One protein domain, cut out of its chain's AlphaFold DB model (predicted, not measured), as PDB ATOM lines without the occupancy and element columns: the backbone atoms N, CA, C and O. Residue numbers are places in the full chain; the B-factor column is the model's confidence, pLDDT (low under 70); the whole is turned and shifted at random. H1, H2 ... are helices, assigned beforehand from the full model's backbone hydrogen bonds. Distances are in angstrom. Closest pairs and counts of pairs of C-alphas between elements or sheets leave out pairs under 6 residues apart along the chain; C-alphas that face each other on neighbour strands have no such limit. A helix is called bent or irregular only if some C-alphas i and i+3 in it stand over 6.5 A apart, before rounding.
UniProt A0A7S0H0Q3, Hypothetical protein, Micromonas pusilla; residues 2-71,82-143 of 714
ATOM      1  N   HIS A   2     -36.175 -50.196  22.725       53.50
ATOM      2  CA  HIS A   2     -35.798 -49.750  24.088       53.50
ATOM      3  C   HIS A   2     -34.995 -50.737  24.962       53.50
ATOM      4  O   HIS A   2     -34.100 -50.321  25.690       53.50
ATOM      5  N   LYS A   3     -35.276 -52.049  24.900       58.88
ATOM      6  CA  LYS A   3     -34.595 -53.051  25.750       58.88
ATOM      7  C   LYS A   3     -33.108 -53.255  25.425       58.88
ATOM      8  O   LYS A   3     -32.382 -53.765  26.269       58.88
ATOM      9  N   HIS A   4     -32.665 -52.892  24.222       63.28
ATOM     10  CA  HIS A   4     -31.294 -53.146  23.755       63.28
ATOM     11  C   HIS A   4     -30.455 -51.869  23.625       63.28
ATOM     12  O   HIS A   4     -29.237 -51.952  23.529       63.28
ATOM     13  N   GLU A   5     -31.088 -50.700  23.688       61.97
ATOM     14  CA  GLU A   5     -30.457 -49.392  23.507       61.97
ATOM     15  C   GLU A   5     -29.413 -49.082  24.588       61.97
ATOM     16  O   GLU A   5     -28.249 -48.858  24.267       61.97
ATOM     17  N   ALA A   6     -29.783 -49.178  25.870       64.44
ATOM     18  CA  ALA A   6     -28.863 -48.928  26.986       64.44
ATOM     19  C   ALA A   6     -27.675 -49.909  27.009       64.44
ATOM     20  O   ALA A   6     -26.572 -49.560  27.426       64.44
ATOM     21  N   LEU A   7     -27.899 -51.136  26.531       65.44
ATOM     22  CA  LEU A   7     -26.902 -52.201  26.524       65.44
ATOM     23  C   LEU A   7     -25.888 -52.011  25.382       65.44
ATOM     24  O   LEU A   7     -24.693 -52.179  25.593       65.44
ATOM     25  N   PHE A   8     -26.336 -51.589  24.197       61.62
ATOM     26  CA  PHE A   8     -25.454 -51.297  23.061       61.62
ATOM     27  C   PHE A   8     -24.769 -49.924  23.148       61.62
ATOM     28  O   PHE A   8     -23.623 -49.797  22.713       61.62
ATOM     29  N   ALA A   9     -25.411 -48.907  23.733       63.44
ATOM     30  CA  ALA A   9     -24.788 -47.601  23.976       63.44
ATOM     31  C   ALA A   9     -23.588 -47.723  24.936       63.44
ATOM     32  O   ALA A   9     -22.513 -47.200  24.651       63.44
ATOM     33  N   ALA A  10     -23.730 -48.514  26.007       65.38
ATOM     34  CA  ALA A  10     -22.648 -48.790  26.952       65.38
ATOM     35  C   ALA A  10     -21.476 -49.588  26.341       65.38
ATOM     36  O   ALA A  10     -20.336 -49.423  26.766       65.38
ATOM     37  N   LEU A  11     -21.745 -50.453  25.353       63.12
ATOM     38  CA  LEU A  11     -20.734 -51.325  24.736       63.12
ATOM     39  C   LEU A  11     -20.024 -50.707  23.523       63.12
ATOM     40  O   LEU A  11     -18.898 -51.092  23.223       63.12
ATOM     41  N   SER A  12     -20.672 -49.793  22.798       66.25
ATOM     42  CA  SER A  12     -20.132 -49.242  21.547       66.25
ATOM     43  C   SER A  12     -19.208 -48.040  21.748       66.25
ATOM     44  O   SER A  12     -18.319 -47.833  20.930       66.25
ATOM     45  N   GLY A  13     -19.388 -47.250  22.814       63.22
ATOM     46  CA  GLY A  13     -18.513 -46.117  23.153       63.22
ATOM     47  C   GLY A  13     -18.530 -44.934  22.168       63.22
ATOM     48  O   GLY A  13     -17.810 -43.962  22.384       63.22
ATOM     49  N   TYR A  14     -19.341 -44.983  21.106       63.53
ATOM     50  CA  TYR A  14     -19.484 -43.903  20.125       63.53
ATOM     51  C   TYR A  14     -20.702 -43.036  20.451       63.53
ATOM     52  O   TYR A  14     -21.824 -43.536  20.494       63.53
ATOM     53  N   ALA A  15     -20.506 -41.721  20.588       59.88
ATOM     54  CA  ALA A  15     -21.596 -40.763  20.816       59.88
ATOM     55  C   ALA A  15     -22.661 -40.776  19.695       59.88
ATOM     56  O   ALA A  15     -23.831 -40.502  19.941       59.88
ATOM     57  N   SER A  16     -22.286 -41.166  18.471       60.06
ATOM     58  CA  SER A  16     -23.198 -41.309  17.326       60.06
ATOM     59  C   SER A  16     -24.093 -42.557  17.385       60.06
ATOM     60  O   SER A  16     -25.027 -42.672  16.593       60.06
ATOM     61  N   ALA A  17     -23.838 -43.504  18.298       66.50
ATOM     62  CA  ALA A  17     -24.690 -44.683  18.471       66.50
ATOM     63  C   ALA A  17     -26.070 -44.304  19.032       66.50
ATOM     64  O   ALA A  17     -27.068 -44.928  18.673       66.50
ATOM     65  N   GLU A  18     -26.145 -43.256  19.859       67.56
ATOM     66  CA  GLU A  18     -27.413 -42.738  20.384       67.56
ATOM     67  C   GLU A  18     -28.304 -42.169  19.271       67.56
ATOM     68  O   GLU A  18     -29.504 -42.438  19.253       67.56
ATOM     69  N   GLU A  19     -27.732 -41.454  18.294       68.19
ATOM     70  CA  GLU A  19     -28.483 -40.944  17.136       68.19
ATOM     71  C   GLU A  19     -29.068 -42.081  16.285       68.19
ATOM     72  O   GLU A  19     -30.228 -42.017  15.877       68.19
ATOM     73  N   LEU A  20     -28.302 -43.156  16.068       73.69
ATOM     74  CA  LEU A  20     -28.758 -44.324  15.312       73.69
ATOM     75  C   LEU A  20     -29.933 -45.031  16.001       73.69
ATOM     76  O   LEU A  20     -30.913 -45.383  15.343       73.69
ATOM     77  N   TRP A  21     -29.871 -45.219  17.322       73.06
ATOM     78  CA  TRP A  21     -30.960 -45.858  18.064       73.06
ATOM     79  C   TRP A  21     -32.210 -44.979  18.163       73.06
ATOM     80  O   TRP A  21     -33.318 -45.519  18.153       73.06
ATOM     81  N   ARG A  22     -32.058 -43.647  18.174       70.31
ATOM     82  CA  ARG A  22     -33.182 -42.703  18.060       70.31
ATOM     83  C   ARG A  22     -33.882 -42.822  16.705       70.31
ATOM     84  O   ARG A  22     -35.101 -42.964  16.675       70.31
ATOM     85  N   LEU A  23     -33.134 -42.883  15.601       72.12
ATOM     86  CA  LEU A  23     -33.705 -43.128  14.267       72.12
ATOM     87  C   LEU A  23     -34.387 -44.505  14.175       72.12
ATOM     88  O   LEU A  23     -35.505 -44.605  13.677       72.12
ATOM     89  N   ALA A  24     -33.782 -45.554  14.744       74.81
ATOM     90  CA  ALA A  24     -34.376 -46.894  14.802       74.81
ATOM     91  C   ALA A  24     -35.644 -46.973  15.679       74.81
ATOM     92  O   ALA A  24     -36.446 -47.900  15.542       74.81
ATOM     93  N   ARG A  25     -35.824 -46.031  16.613       72.56
ATOM     94  CA  ARG A  25     -37.044 -45.896  17.418       72.56
ATOM     95  C   ARG A  25     -38.161 -45.230  16.613       72.56
ATOM     96  O   ARG A  25     -39.281 -45.732  16.651       72.56
ATOM     97  N   ILE A  26     -37.842 -44.174  15.859       72.06
ATOM     98  CA  ILE A  26     -38.782 -43.495  14.951       72.06
ATOM     99  C   ILE A  26     -39.315 -44.477  13.894       72.06
ATOM    100  O   ILE A  26     -40.523 -44.545  13.688       72.06
ATOM    101  N   GLU A  27     -38.449 -45.310  13.310       73.25
ATOM    102  CA  GLU A  27     -38.847 -46.340  12.335       73.25
ATOM    103  C   GLU A  27     -39.783 -47.411  12.931       73.25
ATOM    104  O   GLU A  27     -40.647 -47.953  12.246       73.25
ATOM    105  N   ALA A  28     -39.642 -47.720  14.224       73.88
ATOM    106  CA  ALA A  28     -40.420 -48.769  14.882       73.88
ATOM    107  C   ALA A  28     -41.782 -48.300  15.433       73.88
ATOM    108  O   ALA A  28     -42.679 -49.130  15.578       73.88
ATOM    109  N   LEU A  29     -41.923 -47.019  15.794       69.88
ATOM    110  CA  LEU A  29     -43.091 -46.481  16.516       69.88
ATOM    111  C   LEU A  29     -43.835 -45.357  15.767       69.88
ATOM    112  O   LEU A  29     -44.966 -45.040  16.126       69.88
ATOM    113  N   GLY A  30     -43.247 -44.771  14.717       64.75
ATOM    114  CA  GLY A  30     -43.812 -43.624  13.996       64.75
ATOM    115  C   GLY A  30     -43.549 -42.265  14.670       64.75
ATOM    116  O   GLY A  30     -43.011 -42.189  15.773       64.75
ATOM    117  N   GLU A  31     -43.916 -41.169  13.984       58.66
ATOM    118  CA  GLU A  31     -43.553 -39.772  14.328       58.66
ATOM    119  C   GLU A  31     -43.983 -39.304  15.728       58.66
ATOM    120  O   GLU A  31     -43.315 -38.461  16.319       58.66
ATOM    121  N   GLY A  32     -45.099 -39.816  16.254       56.19
ATOM    122  CA  GLY A  32     -45.768 -39.222  17.419       56.19
ATOM    123  C   GLY A  32     -45.258 -39.668  18.791       56.19
ATOM    124  O   GLY A  32     -45.427 -38.932  19.757       56.19
ATOM    125  N   GLU A  33     -44.645 -40.851  18.903       51.41
ATOM    126  CA  GLU A  33     -44.235 -41.427  20.201       51.41
ATOM    127  C   GLU A  33     -42.715 -41.461  20.411       51.41
ATOM    128  O   GLU A  33     -42.244 -41.769  21.506       51.41
ATOM    129  N   ALA A  34     -41.925 -41.158  19.378       51.19
ATOM    130  CA  ALA A  34     -40.479 -41.352  19.424       51.19
ATOM    131  C   ALA A  34     -39.700 -40.202  20.087       51.19
ATOM    132  O   ALA A  34     -38.594 -40.458  20.569       51.19
ATOM    133  N   ARG A  35     -40.259 -38.983  20.149       56.03
ATOM    134  CA  ARG A  35     -39.667 -37.836  20.860       56.03
ATOM    135  C   ARG A  35     -40.454 -37.529  22.129       56.03
ATOM    136  O   ARG A  35     -41.611 -37.124  22.070       56.03
ATOM    137  N   GLY A  36     -39.834 -37.711  23.293       53.53
ATOM    138  CA  GLY A  36     -40.405 -37.212  24.544       53.53
ATOM    139  C   GLY A  36     -40.257 -35.682  24.652       53.53
ATOM    140  O   GLY A  36     -39.250 -35.143  24.198       53.53
ATOM    141  N   PRO A  37     -41.167 -34.959  25.336       44.66
ATOM    142  CA  PRO A  37     -41.095 -33.496  25.489       44.66
ATOM    143  C   PRO A  37     -39.844 -32.986  26.237       44.66
ATOM    144  O   PRO A  37     -39.542 -31.797  26.204       44.66
ATOM    145  N   ALA A  38     -39.101 -33.869  26.911       43.88
ATOM    146  CA  ALA A  38     -37.816 -33.548  27.538       43.88
ATOM    147  C   ALA A  38     -36.622 -33.629  26.563       43.88
ATOM    148  O   ALA A  38     -35.569 -33.055  26.833       43.88
ATOM    149  N   GLU A  39     -36.771 -34.330  25.436       50.53
ATOM    150  CA  GLU A  39     -35.696 -34.604  24.476       50.53
ATOM    151  C   GLU A  39     -35.570 -33.491  23.415       50.53
ATOM    152  O   GLU A  39     -34.474 -33.244  22.913       50.53
ATOM    153  N   ASP A  40     -36.643 -32.731  23.163       48.66
ATOM    154  CA  ASP A  40     -36.639 -31.557  22.272       48.66
ATOM    155  C   ASP A  40     -35.800 -30.384  22.820       48.66
ATOM    156  O   ASP A  40     -35.267 -29.579  22.055       48.66
ATOM    157  N   ALA A  41     -35.622 -30.304  24.145       42.31
ATOM    158  CA  ALA A  41     -34.818 -29.269  24.800       42.31
ATOM    159  C   ALA A  41     -33.298 -29.520  24.706       42.31
ATOM    160  O   ALA A  41     -32.513 -28.596  24.924       42.31
ATOM    161  N   ALA A  42     -32.878 -30.749  24.379       44.66
ATOM    162  CA  ALA A  42     -31.477 -31.178  24.395       44.66
ATOM    163  C   ALA A  42     -30.814 -31.255  23.006       44.66
ATOM    164  O   ALA A  42     -29.668 -31.685  22.919       44.66
ATOM    165  N   GLY A  43     -31.512 -30.841  21.940       50.53
ATOM    166  CA  GLY A  43     -30.953 -30.522  20.621       50.53
ATOM    167  C   GLY A  43     -29.732 -31.338  20.175       50.53
ATOM    168  O   GLY A  43     -28.644 -30.782  20.099       50.53
ATOM    169  N   ALA A  44     -29.895 -32.622  19.847       48.81
ATOM    170  CA  ALA A  44     -28.857 -33.393  19.152       48.81
ATOM    171  C   ALA A  44     -29.435 -34.667  18.519       48.81
ATOM    172  O   ALA A  44     -29.165 -35.786  18.949       48.81
ATOM    173  N   VAL A  45     -30.283 -34.498  17.511       51.50
ATOM    174  CA  VAL A  45     -30.287 -35.442  16.395       51.50
ATOM    175  C   VAL A  45     -29.860 -34.617  15.192       51.50
ATOM    176  O   VAL A  45     -30.622 -33.784  14.702       51.50
ATOM    177  N   VAL A  46     -28.608 -34.777  14.774       59.88
ATOM    178  CA  VAL A  46     -28.033 -34.060  13.629       59.88
ATOM    179  C   VAL A  46     -28.677 -34.538  12.320       59.88
ATOM    180  O   VAL A  46     -28.815 -33.756  11.378       59.88
ATOM    181  N   THR A  47     -29.133 -35.795  12.276       68.50
ATOM    182  CA  THR A  47     -29.682 -36.440  11.073       68.50
ATOM    183  C   THR A  47     -31.205 -36.628  11.176       68.50
ATOM    184  O   THR A  47     -31.642 -37.469  11.953       68.50
ATOM    185  N   PRO A  48     -32.040 -35.893  10.419       69.62
ATOM    186  CA  PRO A  48     -33.498 -36.033  10.494       69.62
ATOM    187  C   PRO A  48     -34.000 -37.346   9.863       69.62
ATOM    188  O   PRO A  48     -33.452 -37.800   8.856       69.62
ATOM    189  N   HIS A  49     -35.064 -37.936  10.423       72.00
ATOM    190  CA  HIS A  49     -35.729 -39.118   9.851       72.00
ATOM    191  C   HIS A  49     -36.653 -38.739   8.681       72.00
ATOM    192  O   HIS A  49     -37.199 -37.636   8.659       72.00
ATOM    193  N   ALA A  50     -36.872 -39.656   7.726       74.38
ATOM    194  CA  ALA A  50     -37.614 -39.397   6.485       74.38
ATOM    195  C   ALA A  50     -39.049 -38.878   6.704       74.38
ATOM    196  O   ALA A  50     -39.502 -38.011   5.958       74.38
ATOM    197  N   CYS A  51     -39.746 -39.384   7.725       71.94
ATOM    198  CA  CYS A  51     -41.082 -38.907   8.088       71.94
ATOM    199  C   CYS A  51     -41.035 -37.461   8.621       71.94
ATOM    200  O   CYS A  51     -41.685 -36.577   8.063       71.94
ATOM    201  N   GLU A  52     -40.134 -37.179   9.564       71.31
ATOM    202  CA  GLU A  52     -40.037 -35.882  10.244       71.31
ATOM    203  C   GLU A  52     -39.595 -34.725   9.328       71.31
ATOM    204  O   GLU A  52     -39.842 -33.555   9.636       71.31
ATOM    205  N   VAL A  53     -38.918 -35.014   8.206       74.31
ATOM    206  CA  VAL A  53     -38.346 -33.986   7.313       74.31
ATOM    207  C   VAL A  53     -39.392 -32.960   6.884       74.31
ATOM    208  O   VAL A  53     -39.105 -31.761   6.860       74.31
ATOM    209  N   ARG A  54     -40.614 -33.405   6.573       73.06
ATOM    210  CA  ARG A  54     -41.679 -32.509   6.109       73.06
ATOM    211  C   ARG A  54     -42.127 -31.549   7.209       73.06
ATOM    212  O   ARG A  54     -42.309 -30.364   6.941       73.06
ATOM    213  N   ASP A  55     -42.274 -32.024   8.436       73.19
ATOM    214  CA  ASP A  55     -42.777 -31.201   9.536       73.19
ATOM    215  C   ASP A  55     -41.687 -30.287  10.112       73.19
ATOM    216  O   ASP A  55     -41.965 -29.137  10.447       73.19
ATOM    217  N   ILE A  56     -40.418 -30.714  10.081       74.69
ATOM    218  CA  ILE A  56     -39.263 -29.847  10.364       74.69
ATOM    219  C   ILE A  56     -39.192 -28.689   9.358       74.69
ATOM    220  O   ILE A  56     -38.946 -27.542   9.739       74.69
ATOM    221  N   LEU A  57     -39.396 -28.967   8.066       73.69
ATOM    222  CA  LEU A  57     -39.391 -27.936   7.027       73.69
ATOM    223  C   LEU A  57     -40.586 -26.977   7.161       73.69
ATOM    224  O   LEU A  57     -40.390 -25.769   7.017       73.69
ATOM    225  N   LYS A  58     -41.782 -27.475   7.506       75.69
ATOM    226  CA  LYS A  58     -42.951 -26.629   7.818       75.69
ATOM    227  C   LYS A  58     -42.693 -25.740   9.029       75.69
ATOM    228  O   LYS A  58     -42.827 -24.530   8.920       75.69
ATOM    229  N   ALA A  59     -42.203 -26.301  10.133       74.75
ATOM    230  CA  ALA A  59     -41.889 -25.537  11.338       74.75
ATOM    231  C   ALA A  59     -40.838 -24.443  11.079       74.75
ATOM    232  O   ALA A  59     -40.939 -23.341  11.617       74.75
ATOM    233  N   ARG A  60     -39.838 -24.708  10.224       71.50
ATOM    234  CA  ARG A  60     -38.868 -23.689   9.785       71.50
ATOM    235  C   ARG A  60     -39.521 -22.591   8.949       71.50
ATOM    236  O   ARG A  60     -39.220 -21.418   9.171       71.50
ATOM    237  N   ALA A  61     -40.413 -22.953   8.027       68.00
ATOM    238  CA  ALA A  61     -41.190 -21.982   7.270       68.00
ATOM    239  C   ALA A  61     -42.069 -21.139   8.213       68.00
ATOM    240  O   ALA A  61     -41.994 -19.917   8.170       68.00
ATOM    241  N   ASP A  62     -42.826 -21.727   9.132       71.19
ATOM    242  CA  ASP A  62     -43.725 -21.001  10.044       71.19
ATOM    243  C   ASP A  62     -42.954 -20.108  11.035       71.19
ATOM    244  O   ASP A  62     -43.293 -18.939  11.245       71.19
ATOM    245  N   ALA A  63     -41.831 -20.596  11.572       69.62
ATOM    246  CA  ALA A  63     -40.958 -19.817  12.450       69.62
ATOM    247  C   ALA A  63     -40.368 -18.582  11.748       69.62
ATOM    248  O   ALA A  63     -40.223 -17.521  12.365       69.62
ATOM    249  N   ALA A  64     -40.061 -18.681  10.452       64.25
ATOM    250  CA  ALA A  64     -39.644 -17.535   9.649       64.25
ATOM    251  C   ALA A  64     -40.787 -16.520   9.413       64.25
ATOM    252  O   ALA A  64     -40.523 -15.356   9.121       64.25
ATOM    253  N   GLU A  65     -42.059 -16.918   9.552       64.31
ATOM    254  CA  GLU A  65     -43.241 -16.060   9.318       64.31
ATOM    255  C   GLU A  65     -43.491 -15.178  10.537       64.31
ATOM    256  O   GLU A  65     -43.605 -13.955  10.439       64.31
ATOM    257  N   MET A  66     -43.433 -15.808  11.710       63.94
ATOM    258  CA  MET A  66     -43.564 -15.159  13.011       63.94
ATOM    259  C   MET A  66     -42.457 -14.122  13.258       63.94
ATOM    260  O   MET A  66     -42.713 -13.059  13.828       63.94
ATOM    261  N   ARG A  67     -41.230 -14.383  12.779       63.06
ATOM    262  CA  ARG A  67     -40.109 -13.427  12.865       63.06
ATOM    263  C   ARG A  67     -40.323 -12.177  12.007       63.06
ATOM    264  O   ARG A  67     -39.973 -11.083  12.444       63.06
ATOM    265  N   ASN A  68     -40.937 -12.317  10.832       57.38
ATOM    266  CA  ASN A  68     -41.226 -11.191   9.941       57.38
ATOM    267  C   ASN A  68     -42.414 -10.344  10.427       57.38
ATOM    268  O   ASN A  68     -42.344  -9.114  10.391       57.38
ATOM    269  N   ALA A  69     -43.472 -10.971  10.955       57.06
ATOM    270  CA  ALA A  69     -44.639 -10.263  11.492       57.06
ATOM    271  C   ALA A  69     -44.285  -9.347  12.684       57.06
ATOM    272  O   ALA A  69     -44.766  -8.216  12.771       57.06
ATOM    273  N   GLY A  70     -43.375  -9.784  13.563       54.59
ATOM    274  CA  GLY A  70     -42.906  -8.993  14.710       54.59
ATOM    275  C   GLY A  70     -42.018  -7.790  14.357       54.59
ATOM    276  O   GLY A  70     -41.844  -6.889  15.178       54.59
ATOM    277  N   ALA A  71     -41.472  -7.734  13.138       50.41
ATOM    278  CA  ALA A  71     -40.554  -6.683  12.688       50.41
ATOM    279  C   ALA A  71     -41.243  -5.507  11.962       50.41
ATOM    280  O   ALA A  71     -40.565  -4.554  11.570       50.41
ATOM    281  N   VAL A  82     -33.475  -3.702   4.430       57.00
ATOM    282  CA  VAL A  82     -34.273  -4.158   3.276       57.00
ATOM    283  C   VAL A  82     -33.600  -5.362   2.602       57.00
ATOM    284  O   VAL A  82     -34.264  -6.342   2.289       57.00
ATOM    285  N   GLY A  83     -32.266  -5.342   2.479       60.22
ATOM    286  CA  GLY A  83     -31.500  -6.476   1.950       60.22
ATOM    287  C   GLY A  83     -31.594  -7.743   2.809       60.22
ATOM    288  O   GLY A  83     -31.728  -8.834   2.262       60.22
ATOM    289  N   THR A  84     -31.586  -7.615   4.143       64.44
ATOM    290  CA  THR A  84     -31.713  -8.770   5.052       64.44
ATOM    291  C   THR A  84     -33.132  -9.334   5.068       64.44
ATOM    292  O   THR A  84     -33.293 -10.546   5.042       64.44
ATOM    293  N   ARG A  85     -34.163  -8.477   5.011       64.81
ATOM    294  CA  ARG A  85     -35.567  -8.914   4.909       64.81
ATOM    295  C   ARG A  85     -35.842  -9.689   3.621       64.81
ATOM    296  O   ARG A  85     -36.509 -10.715   3.667       64.81
ATOM    297  N   ASN A  86     -35.290  -9.246   2.490       69.75
ATOM    298  CA  ASN A  86     -35.428  -9.972   1.224       69.75
ATOM    299  C   ASN A  86     -34.663 -11.306   1.241       69.75
ATOM    300  O   ASN A  86     -35.124 -12.274   0.651       69.75
ATOM    301  N   ALA A  87     -33.520 -11.387   1.929       73.88
ATOM    302  CA  ALA A  87     -32.797 -12.649   2.099       73.88
ATOM    303  C   ALA A  87     -33.584 -13.654   2.963       73.88
ATOM    304  O   ALA A  87     -33.731 -14.808   2.573       73.88
ATOM    305  N   GLU A  88     -34.158 -13.200   4.079       74.06
ATOM    306  CA  GLU A  88     -35.017 -14.016   4.952       74.06
ATOM    307  C   GLU A  88     -36.310 -14.454   4.238       74.06
ATOM    308  O   GLU A  88     -36.767 -15.588   4.389       74.06
ATOM    309  N   ALA A  89     -36.892 -13.581   3.410       75.62
ATOM    310  CA  ALA A  89     -38.057 -13.904   2.590       75.62
ATOM    311  C   ALA A  89     -37.736 -14.916   1.469       75.62
ATOM    312  O   ALA A  89     -38.570 -15.775   1.177       75.62
ATOM    313  N   ARG A  90     -36.523 -14.885   0.896       80.69
ATOM    314  CA  ARG A  90     -36.060 -15.901  -0.067       80.69
ATOM    315  C   ARG A  90     -35.827 -17.254   0.588       80.69
ATOM    316  O   ARG A  90     -36.304 -18.255   0.072       80.69
ATOM    317  N   GLU A  91     -35.181 -17.288   1.753       80.06
ATOM    318  CA  GLU A  91     -34.979 -18.537   2.501       80.06
ATOM    319  C   GLU A  91     -36.321 -19.193   2.870       80.06
ATOM    320  O   GLU A  91     -36.491 -20.410   2.758       80.06
ATOM    321  N   ARG A  92     -37.317 -18.375   3.230       77.50
ATOM    322  CA  ARG A  92     -38.699 -18.824   3.426       77.50
ATOM    323  C   ARG A  92     -39.292 -19.429   2.155       77.50
ATOM    324  O   ARG A  92     -39.910 -20.494   2.222       77.50
ATOM    325  N   ALA A  93     -39.182 -18.723   1.033       82.19
ATOM    326  CA  ALA A  93     -39.706 -19.192  -0.240       82.19
ATOM    327  C   ALA A  93     -39.071 -20.550  -0.593       82.19
ATOM    328  O   ALA A  93     -39.793 -21.518  -0.833       82.19
ATOM    329  N   ASP A  94     -37.750 -20.678  -0.482       84.44
ATOM    330  CA  ASP A  94     -37.028 -21.928  -0.737       84.44
ATOM    331  C   ASP A  94     -37.478 -23.078   0.179       84.44
ATOM    332  O   ASP A  94     -37.579 -24.223  -0.267       84.44
ATOM    333  N   ALA A  95     -37.797 -22.804   1.449       81.25
ATOM    334  CA  ALA A  95     -38.357 -23.811   2.351       81.25
ATOM    335  C   ALA A  95     -39.728 -24.326   1.868       81.25
ATOM    336  O   ALA A  95     -39.968 -25.532   1.909       81.25
ATOM    337  N   ARG A  96     -40.599 -23.444   1.356       81.81
ATOM    338  CA  ARG A  96     -41.902 -23.822   0.771       81.81
ATOM    339  C   ARG A  96     -41.753 -24.610  -0.527       81.81
ATOM    340  O   ARG A  96     -42.449 -25.604  -0.717       81.81
ATOM    341  N   LEU A  97     -40.785 -24.242  -1.366       85.88
ATOM    342  CA  LEU A  97     -40.466 -24.999  -2.575       85.88
ATOM    343  C   LEU A  97     -40.000 -26.423  -2.234       85.88
ATOM    344  O   LEU A  97     -40.460 -27.386  -2.843       85.88
ATOM    345  N   ARG A  98     -39.153 -26.580  -1.206       84.50
ATOM    346  CA  ARG A  98     -38.712 -27.899  -0.706       84.50
ATOM    347  C   ARG A  98     -39.849 -28.735  -0.111       84.50
ATOM    348  O   ARG A  98     -39.747 -29.956  -0.097       84.50
ATOM    349  N   LEU A  99     -40.920 -28.095   0.362       83.75
ATOM    350  CA  LEU A  99     -42.145 -28.756   0.826       83.75
ATOM    351  C   LEU A  99     -43.074 -29.191  -0.319       83.75
ATOM    352  O   LEU A  99     -44.068 -29.867  -0.060       83.75
ATOM    353  N   GLY A 100     -42.761 -28.817  -1.563       82.31
ATOM    354  CA  GLY A 100     -43.596 -29.071  -2.737       82.31
ATOM    355  C   GLY A 100     -44.745 -28.074  -2.916       82.31
ATOM    356  O   GLY A 100     -45.540 -28.236  -3.839       82.31
ATOM    357  N   ASP A 101     -44.836 -27.035  -2.080       85.31
ATOM    358  CA  ASP A 101     -45.835 -25.973  -2.222       85.31
ATOM    359  C   ASP A 101     -45.312 -24.868  -3.150       85.31
ATOM    360  O   ASP A 101     -44.826 -23.811  -2.733       85.31
ATOM    361  N   VAL A 102     -45.375 -25.156  -4.450       87.88
ATOM    362  CA  VAL A 102     -44.873 -24.264  -5.502       87.88
ATOM    363  C   VAL A 102     -45.758 -23.018  -5.663       87.88
ATOM    364  O   VAL A 102     -45.254 -21.958  -6.032       87.88
ATOM    365  N   ALA A 103     -47.052 -23.093  -5.336       86.94
ATOM    366  CA  ALA A 103     -47.959 -21.945  -5.419       86.94
ATOM    367  C   ALA A 103     -47.589 -20.877  -4.377       86.94
ATOM    368  O   ALA A 103     -47.385 -19.711  -4.717       86.94
ATOM    369  N   SER A 104     -47.381 -21.287  -3.123       86.00
ATOM    370  CA  SER A 104     -46.941 -20.376  -2.058       86.00
ATOM    371  C   SER A 104     -45.508 -19.864  -2.246       86.00
ATOM    372  O   SER A 104     -45.146 -18.829  -1.676       86.00
ATOM    373  N   TYR A 105     -44.677 -20.579  -3.016       87.62
ATOM    374  CA  TYR A 105     -43.380 -20.084  -3.482       87.62
ATOM    375  C   TYR A 105     -43.553 -18.947  -4.496       87.62
ATOM    376  O   TYR A 105     -42.996 -17.869  -4.297       87.62
ATOM    377  N   CYS A 106     -44.375 -19.148  -5.531       88.38
ATOM    378  CA  CYS A 106     -44.614 -18.145  -6.570       88.38
ATOM    379  C   CYS A 106     -45.180 -16.842  -5.985       88.38
ATOM    380  O   CYS A 106     -44.649 -15.771  -6.270       88.38
ATOM    381  N   GLU A 107     -46.174 -16.915  -5.092       89.62
ATOM    382  CA  GLU A 107     -46.722 -15.720  -4.432       89.62
ATOM    383  C   GLU A 107     -45.696 -15.016  -3.524       89.62
ATOM    384  O   GLU A 107     -45.674 -13.786  -3.443       89.62
ATOM    385  N   ALA A 108     -44.793 -15.764  -2.876       86.00
ATOM    386  CA  ALA A 108     -43.700 -15.164  -2.110       86.00
ATOM    387  C   ALA A 108     -42.709 -14.424  -3.021       86.00
ATOM    388  O   ALA A 108     -42.296 -13.311  -2.699       86.00
ATOM    389  N   CYS A 109     -42.356 -15.010  -4.168       86.12
ATOM    390  CA  CYS A 109     -41.505 -14.377  -5.172       86.12
ATOM    391  C   CYS A 109     -42.138 -13.100  -5.744       86.12
ATOM    392  O   CYS A 109     -41.455 -12.081  -5.845       86.12
ATOM    393  N   VAL A 110     -43.450 -13.105  -6.011       88.56
ATOM    394  CA  VAL A 110     -44.205 -11.904  -6.416       88.56
ATOM    395  C   VAL A 110     -44.144 -10.816  -5.344       88.56
ATOM    396  O   VAL A 110     -43.855  -9.662  -5.660       88.56
ATOM    397  N   ALA A 111     -44.348 -11.166  -4.070       86.50
ATOM    398  CA  ALA A 111     -44.289 -10.212  -2.960       86.50
ATOM    399  C   ALA A 111     -42.895  -9.582  -2.774       86.50
ATOM    400  O   ALA A 111     -42.786  -8.447  -2.309       86.50
ATOM    401  N   MET A 112     -41.830 -10.296  -3.156       83.31
ATOM    402  CA  MET A 112     -40.452  -9.789  -3.147       83.31
ATOM    403  C   MET A 112     -40.098  -8.944  -4.381       83.31
ATOM    404  O   MET A 112     -39.050  -8.299  -4.388       83.31
ATOM    405  N   GLY A 113     -40.950  -8.937  -5.412       83.69
ATOM    406  CA  GLY A 113     -40.664  -8.330  -6.714       83.69
ATOM    407  C   GLY A 113     -39.782  -9.189  -7.631       83.69
ATOM    408  O   GLY A 113     -39.410  -8.731  -8.710       83.69
ATOM    409  N   ASP A 114     -39.480 -10.433  -7.242       87.75
ATOM    410  CA  ASP A 114     -38.701 -11.399  -8.028       87.75
ATOM    411  C   ASP A 114     -39.625 -12.130  -9.026       87.75
ATOM    412  O   ASP A 114     -39.868 -13.337  -8.940       87.75
ATOM    413  N   TRP A 115     -40.178 -11.376  -9.980       88.50
ATOM    414  CA  TRP A 115     -41.151 -11.876 -10.958       88.50
ATOM    415  C   TRP A 115     -40.603 -12.986 -11.862       88.50
ATOM    416  O   TRP A 115     -41.325 -13.935 -12.159       88.50
ATOM    417  N   ASP A 116     -39.331 -12.908 -12.261       88.75
ATOM    418  CA  ASP A 116     -38.712 -13.897 -13.157       88.75
ATOM    419  C   ASP A 116     -38.656 -15.293 -12.519       88.75
ATOM    420  O   ASP A 116     -38.936 -16.298 -13.174       88.75
ATOM    421  N   ALA A 117     -38.363 -15.360 -11.214       87.50
ATOM    422  CA  ALA A 117     -38.347 -16.611 -10.458       87.50
ATOM    423  C   ALA A 117     -39.760 -17.198 -10.299       87.50
ATOM    424  O   ALA A 117     -39.949 -18.407 -10.440       87.50
ATOM    425  N   ALA A 118     -40.760 -16.340 -10.065       88.50
ATOM    426  CA  ALA A 118     -42.156 -16.755  -9.962       88.50
ATOM    427  C   ALA A 118     -42.675 -17.328 -11.295       88.50
ATOM    428  O   ALA A 118     -43.243 -18.419 -11.325       88.50
ATOM    429  N   ILE A 119     -42.430 -16.632 -12.412       89.81
ATOM    430  CA  ILE A 119     -42.878 -17.051 -13.752       89.81
ATOM    431  C   ILE A 119     -42.178 -18.341 -14.195       89.81
ATOM    432  O   ILE A 119     -42.816 -19.185 -14.822       89.81
ATOM    433  N   ALA A 120     -40.901 -18.534 -13.850       89.81
ATOM    434  CA  ALA A 120     -40.172 -19.762 -14.167       89.81
ATOM    435  C   ALA A 120     -40.700 -20.993 -13.403       89.81
ATOM    436  O   ALA A 120     -40.694 -22.097 -13.946       89.81
ATOM    437  N   ALA A 121     -41.165 -20.815 -12.161       88.69
ATOM    438  CA  ALA A 121     -41.680 -21.901 -11.323       88.69
ATOM    439  C   ALA A 121     -43.174 -22.201 -11.552       88.69
ATOM    440  O   ALA A 121     -43.620 -23.331 -11.345       88.69
ATOM    441  N   ALA A 122     -43.952 -21.223 -12.012       88.69
ATOM    442  CA  ALA A 122     -45.401 -21.334 -12.155       88.69
ATOM    443  C   ALA A 122     -45.925 -22.480 -13.059       88.69
ATOM    444  O   ALA A 122     -46.964 -23.047 -12.703       88.69
ATOM    445  N   PRO A 123     -45.242 -22.922 -14.142       88.19
ATOM    446  CA  PRO A 123     -45.675 -24.089 -14.916       88.19
ATOM    447  C   PRO A 123     -45.748 -25.389 -14.102       88.19
ATOM    448  O   PRO A 123     -46.505 -26.286 -14.466       88.19
ATOM    449  N   ALA A 124     -44.997 -25.493 -12.997       86.69
ATOM    450  CA  ALA A 124     -45.051 -26.645 -12.097       86.69
ATOM    451  C   ALA A 124     -46.313 -26.665 -11.210       86.69
ATOM    452  O   ALA A 124     -46.663 -27.722 -10.692       86.69
ATOM    453  N   VAL A 125     -47.012 -25.531 -11.062       87.44
ATOM    454  CA  VAL A 125     -48.341 -25.465 -10.429       87.44
ATOM    455  C   VAL A 125     -49.404 -25.854 -11.453       87.44
ATOM    456  O   VAL A 125     -50.131 -26.825 -11.270       87.44
ATOM    457  N   SER A 126     -49.496 -25.087 -12.543       87.12
ATOM    458  CA  SER A 126     -50.299 -25.399 -13.729       87.12
ATOM    459  C   SER A 126     -50.031 -24.380 -14.840       87.12
ATOM    460  O   SER A 126     -49.620 -23.250 -14.575       87.12
ATOM    461  N   LEU A 127     -50.345 -24.735 -16.090       87.12
ATOM    462  CA  LEU A 127     -50.294 -23.786 -17.213       87.12
ATOM    463  C   LEU A 127     -51.304 -22.634 -17.068       87.12
ATOM    464  O   LEU A 127     -51.026 -21.527 -17.516       87.12
ATOM    465  N   ALA A 128     -52.445 -22.873 -16.413       86.19
ATOM    466  CA  ALA A 128     -53.440 -21.831 -16.156       86.19
ATOM    467  C   ALA A 128     -52.941 -20.813 -15.121       86.19
ATOM    468  O   ALA A 128     -53.041 -19.613 -15.352       86.19
ATOM    469  N   TYR A 129     -52.337 -21.293 -14.030       87.06
ATOM    470  CA  TYR A 129     -51.708 -20.430 -13.030       87.06
ATOM    471  C   TYR A 129     -50.556 -19.621 -13.637       87.06
ATOM    472  O   TYR A 129     -50.407 -18.437 -13.360       87.06
ATOM    473  N   TRP A 130     -49.763 -20.237 -14.519       90.56
ATOM    474  CA  TRP A 130     -48.706 -19.536 -15.244       90.56
ATOM    475  C   TRP A 130     -49.236 -18.417 -16.148       90.56
ATOM    476  O   TRP A 130     -48.674 -17.323 -16.140       90.56
ATOM    477  N   ALA A 131     -50.332 -18.654 -16.874       88.00
ATOM    478  CA  ALA A 131     -50.967 -17.632 -17.705       88.00
ATOM    479  C   ALA A 131     -51.524 -16.465 -16.868       88.00
ATOM    480  O   ALA A 131     -51.279 -15.306 -17.196       88.00
ATOM    481  N   GLU A 132     -52.202 -16.763 -15.754       90.19
ATOM    482  CA  GLU A 132     -52.700 -15.751 -14.810       90.19
ATOM    483  C   GLU A 132     -51.552 -14.924 -14.209       90.19
ATOM    484  O   GLU A 132     -51.624 -13.698 -14.110       90.19
ATOM    485  N   LEU A 133     -50.446 -15.578 -13.843       91.12
ATOM    486  CA  LEU A 133     -49.276 -14.905 -13.295       91.12
ATOM    487  C   LEU A 133     -48.573 -14.016 -14.336       91.12
ATOM    488  O   LEU A 133     -48.120 -12.920 -14.001       91.12
ATOM    489  N   ALA A 134     -48.497 -14.462 -15.594       90.50
ATOM    490  CA  ALA A 134     -47.959 -13.673 -16.700       90.50
ATOM    491  C   ALA A 134     -48.820 -12.428 -16.988       90.50
ATOM    492  O   ALA A 134     -48.278 -11.344 -17.207       90.50
ATOM    493  N   GLU A 135     -50.146 -12.541 -16.900       90.25
ATOM    494  CA  GLU A 135     -51.062 -11.400 -16.991       90.25
ATOM    495  C   GLU A 135     -50.860 -10.409 -15.837       90.25
ATOM    496  O   GLU A 135     -50.620  -9.225 -16.080       90.25
ATOM    497  N   ARG A 136     -50.837 -10.889 -14.584       90.94
ATOM    498  CA  ARG A 136     -50.541 -10.054 -13.403       90.94
ATOM    499  C   ARG A 136     -49.202  -9.327 -13.543       90.94
ATOM    500  O   ARG A 136     -49.065  -8.177 -13.117       90.94
ATOM    501  N   ARG A 137     -48.200  -9.969 -14.156       91.62
ATOM    502  CA  ARG A 137     -46.918  -9.322 -14.456       91.62
ATOM    503  C   ARG A 137     -47.068  -8.223 -15.505       91.62
ATOM    504  O   ARG A 137     -46.493  -7.153 -15.317       91.62
ATOM    505  N   ALA A 138     -47.813  -8.456 -16.584       88.25
ATOM    506  CA  ALA A 138     -48.057  -7.440 -17.607       88.25
ATOM    507  C   ALA A 138     -48.726  -6.185 -17.017       88.25
ATOM    508  O   ALA A 138     -48.276  -5.067 -17.276       88.25
ATOM    509  N   GLU A 139     -49.726  -6.366 -16.152       88.06
ATOM    510  CA  GLU A 139     -50.382  -5.273 -15.422       88.06
ATOM    511  C   GLU A 139     -49.414  -4.534 -14.490       88.06
ATOM    512  O   GLU A 139     -49.415  -3.302 -14.423       88.06
ATOM    513  N   ALA A 140     -48.550  -5.271 -13.781       87.25
ATOM    514  CA  ALA A 140     -47.534  -4.676 -12.921       87.25
ATOM    515  C   ALA A 140     -46.536  -3.821 -13.719       87.25
ATOM    516  O   ALA A 140     -46.234  -2.710 -13.288       87.25
ATOM    517  N   ILE A 141     -46.087  -4.292 -14.890       86.88
ATOM    518  CA  ILE A 141     -45.206  -3.535 -15.797       86.88
ATOM    519  C   ILE A 141     -45.901  -2.254 -16.267       86.88
ATOM    520  O   ILE A 141     -45.300  -1.181 -16.214       86.88
ATOM    521  N   ALA A 142     -47.172  -2.340 -16.668       82.56
ATOM    522  CA  ALA A 142     -47.945  -1.175 -17.091       82.56
ATOM    523  C   ALA A 142     -48.089  -0.138 -15.960       82.56
ATOM    524  O   ALA A 142     -47.866   1.053 -16.172       82.56
ATOM    525  N   ARG A 143     -48.382  -0.587 -14.731       84.50
ATOM    526  CA  ARG A 143     -48.480   0.276 -13.539       84.50
ATOM    527  C   ARG A 143     -47.141   0.910 -13.154       84.50
ATOM    528  O   ARG A 143     -47.113   2.023 -12.636       84.50
TER     529      ARG A 143
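What this domain is: This is residues 2 to 71 and 82 to 143 of the 714 residues of the protein "Hypothetical protein" of Micromonas pusilla (UniProt A0A7S0H0Q3). Five helices, H3 to H7, stand side by side in a zigzag row, each running opposite to the one before it and packing on its next neighbours in the row. Beyond the H3 end of this row, a small separate helical hairpin of H1 and H2 makes the other end of a long rod, and the long link of residues 30 to 52 joins the two parts. Residues 36 to 43 of that link stick out. The printed part has 132 residues with seven named helices, H1 to H7 in chain order, and no named strand, and the class is all helix. It is only just loose, close to extended, with a radius of gyration of the C-alphas of 21.0 A and spans of 70 by 34 by 22 A.

Where its parts are: H1, residues 2 to 12, begins with C-alpha 2 at (-35.798, -49.750, 24.088) and is 15.9 A long; it is irregular, with C-alphas 3 and 6 lying 7.2 A apart. H2, residues 16 to 29, is 20.6 A long. H3, residues 53 to 69, is 24.9 A long and begins with C-alpha 53 at (-38.346, -33.986, 7.313). H4, residues 82 to 98, is 24.5 A long. H5, residues 102 to 112, and H6, residues 115 to 124, are each 15.3 A long; H6 is irregular, with C-alphas 120 and 123 lying 7.0 A apart. H7, residues 127 to 143, is 24.4 A long and ends with C-alpha 143 at (-48.480, 0.276, -13.539).

How they stand to each other: H1 and H2 form a helical hairpin and touch at a shallow tilt of 16 degrees, opposite ways; their closest C-alphas, those of Ala 9 and Ala 17, are 6.2 A apart. H2 and H3 are apart. H3 and H4 touch at a shallow tilt of 25 degrees, opposite ways, closest at the C-alphas of Ala 61 and Arg 92, 5.6 A. Three helical hairpins follow, in each of which the helices touch and run opposite ways. H4 and H5 stand at a shallow tilt of 8 degrees, closest at the C-alphas of Ala 93 and Tyr 105, 5.0 A. H5 and H6 stand at a shallow tilt of 9 degrees, closest at the C-alphas of Cys 106 and Ala 118, 4.4 A. H6 and H7 stand at a shallow tilt of 15 degrees, closest at the C-alphas of Ala 122 and Trp 130, 4.9 A. H5 and H7 are near each other, while H3 and H5, for instance, are apart. In H2, H4, H5 and H7 every O i to N i+4 pair is within hydrogen-bond range; in H1 5 of 7 are, in H3 12 of 13 and in H6 4 of 6.

The domain as a whole: The two C-alphas farthest apart, those of Leu 11 and Ala 142, are 70.7 A apart. Residues 72 to 81 are not printed, and C-alphas 71 and 82 are 11.6 A apart across this cut. Of the links that are printed whole, H2 to H3 is long, with 23 residues, and the others are tight. The mean pLDDT of the printed part is 73.2; 53 residues are under 70, among them residues 2 to 19, 29 to 48 and 63 to 71.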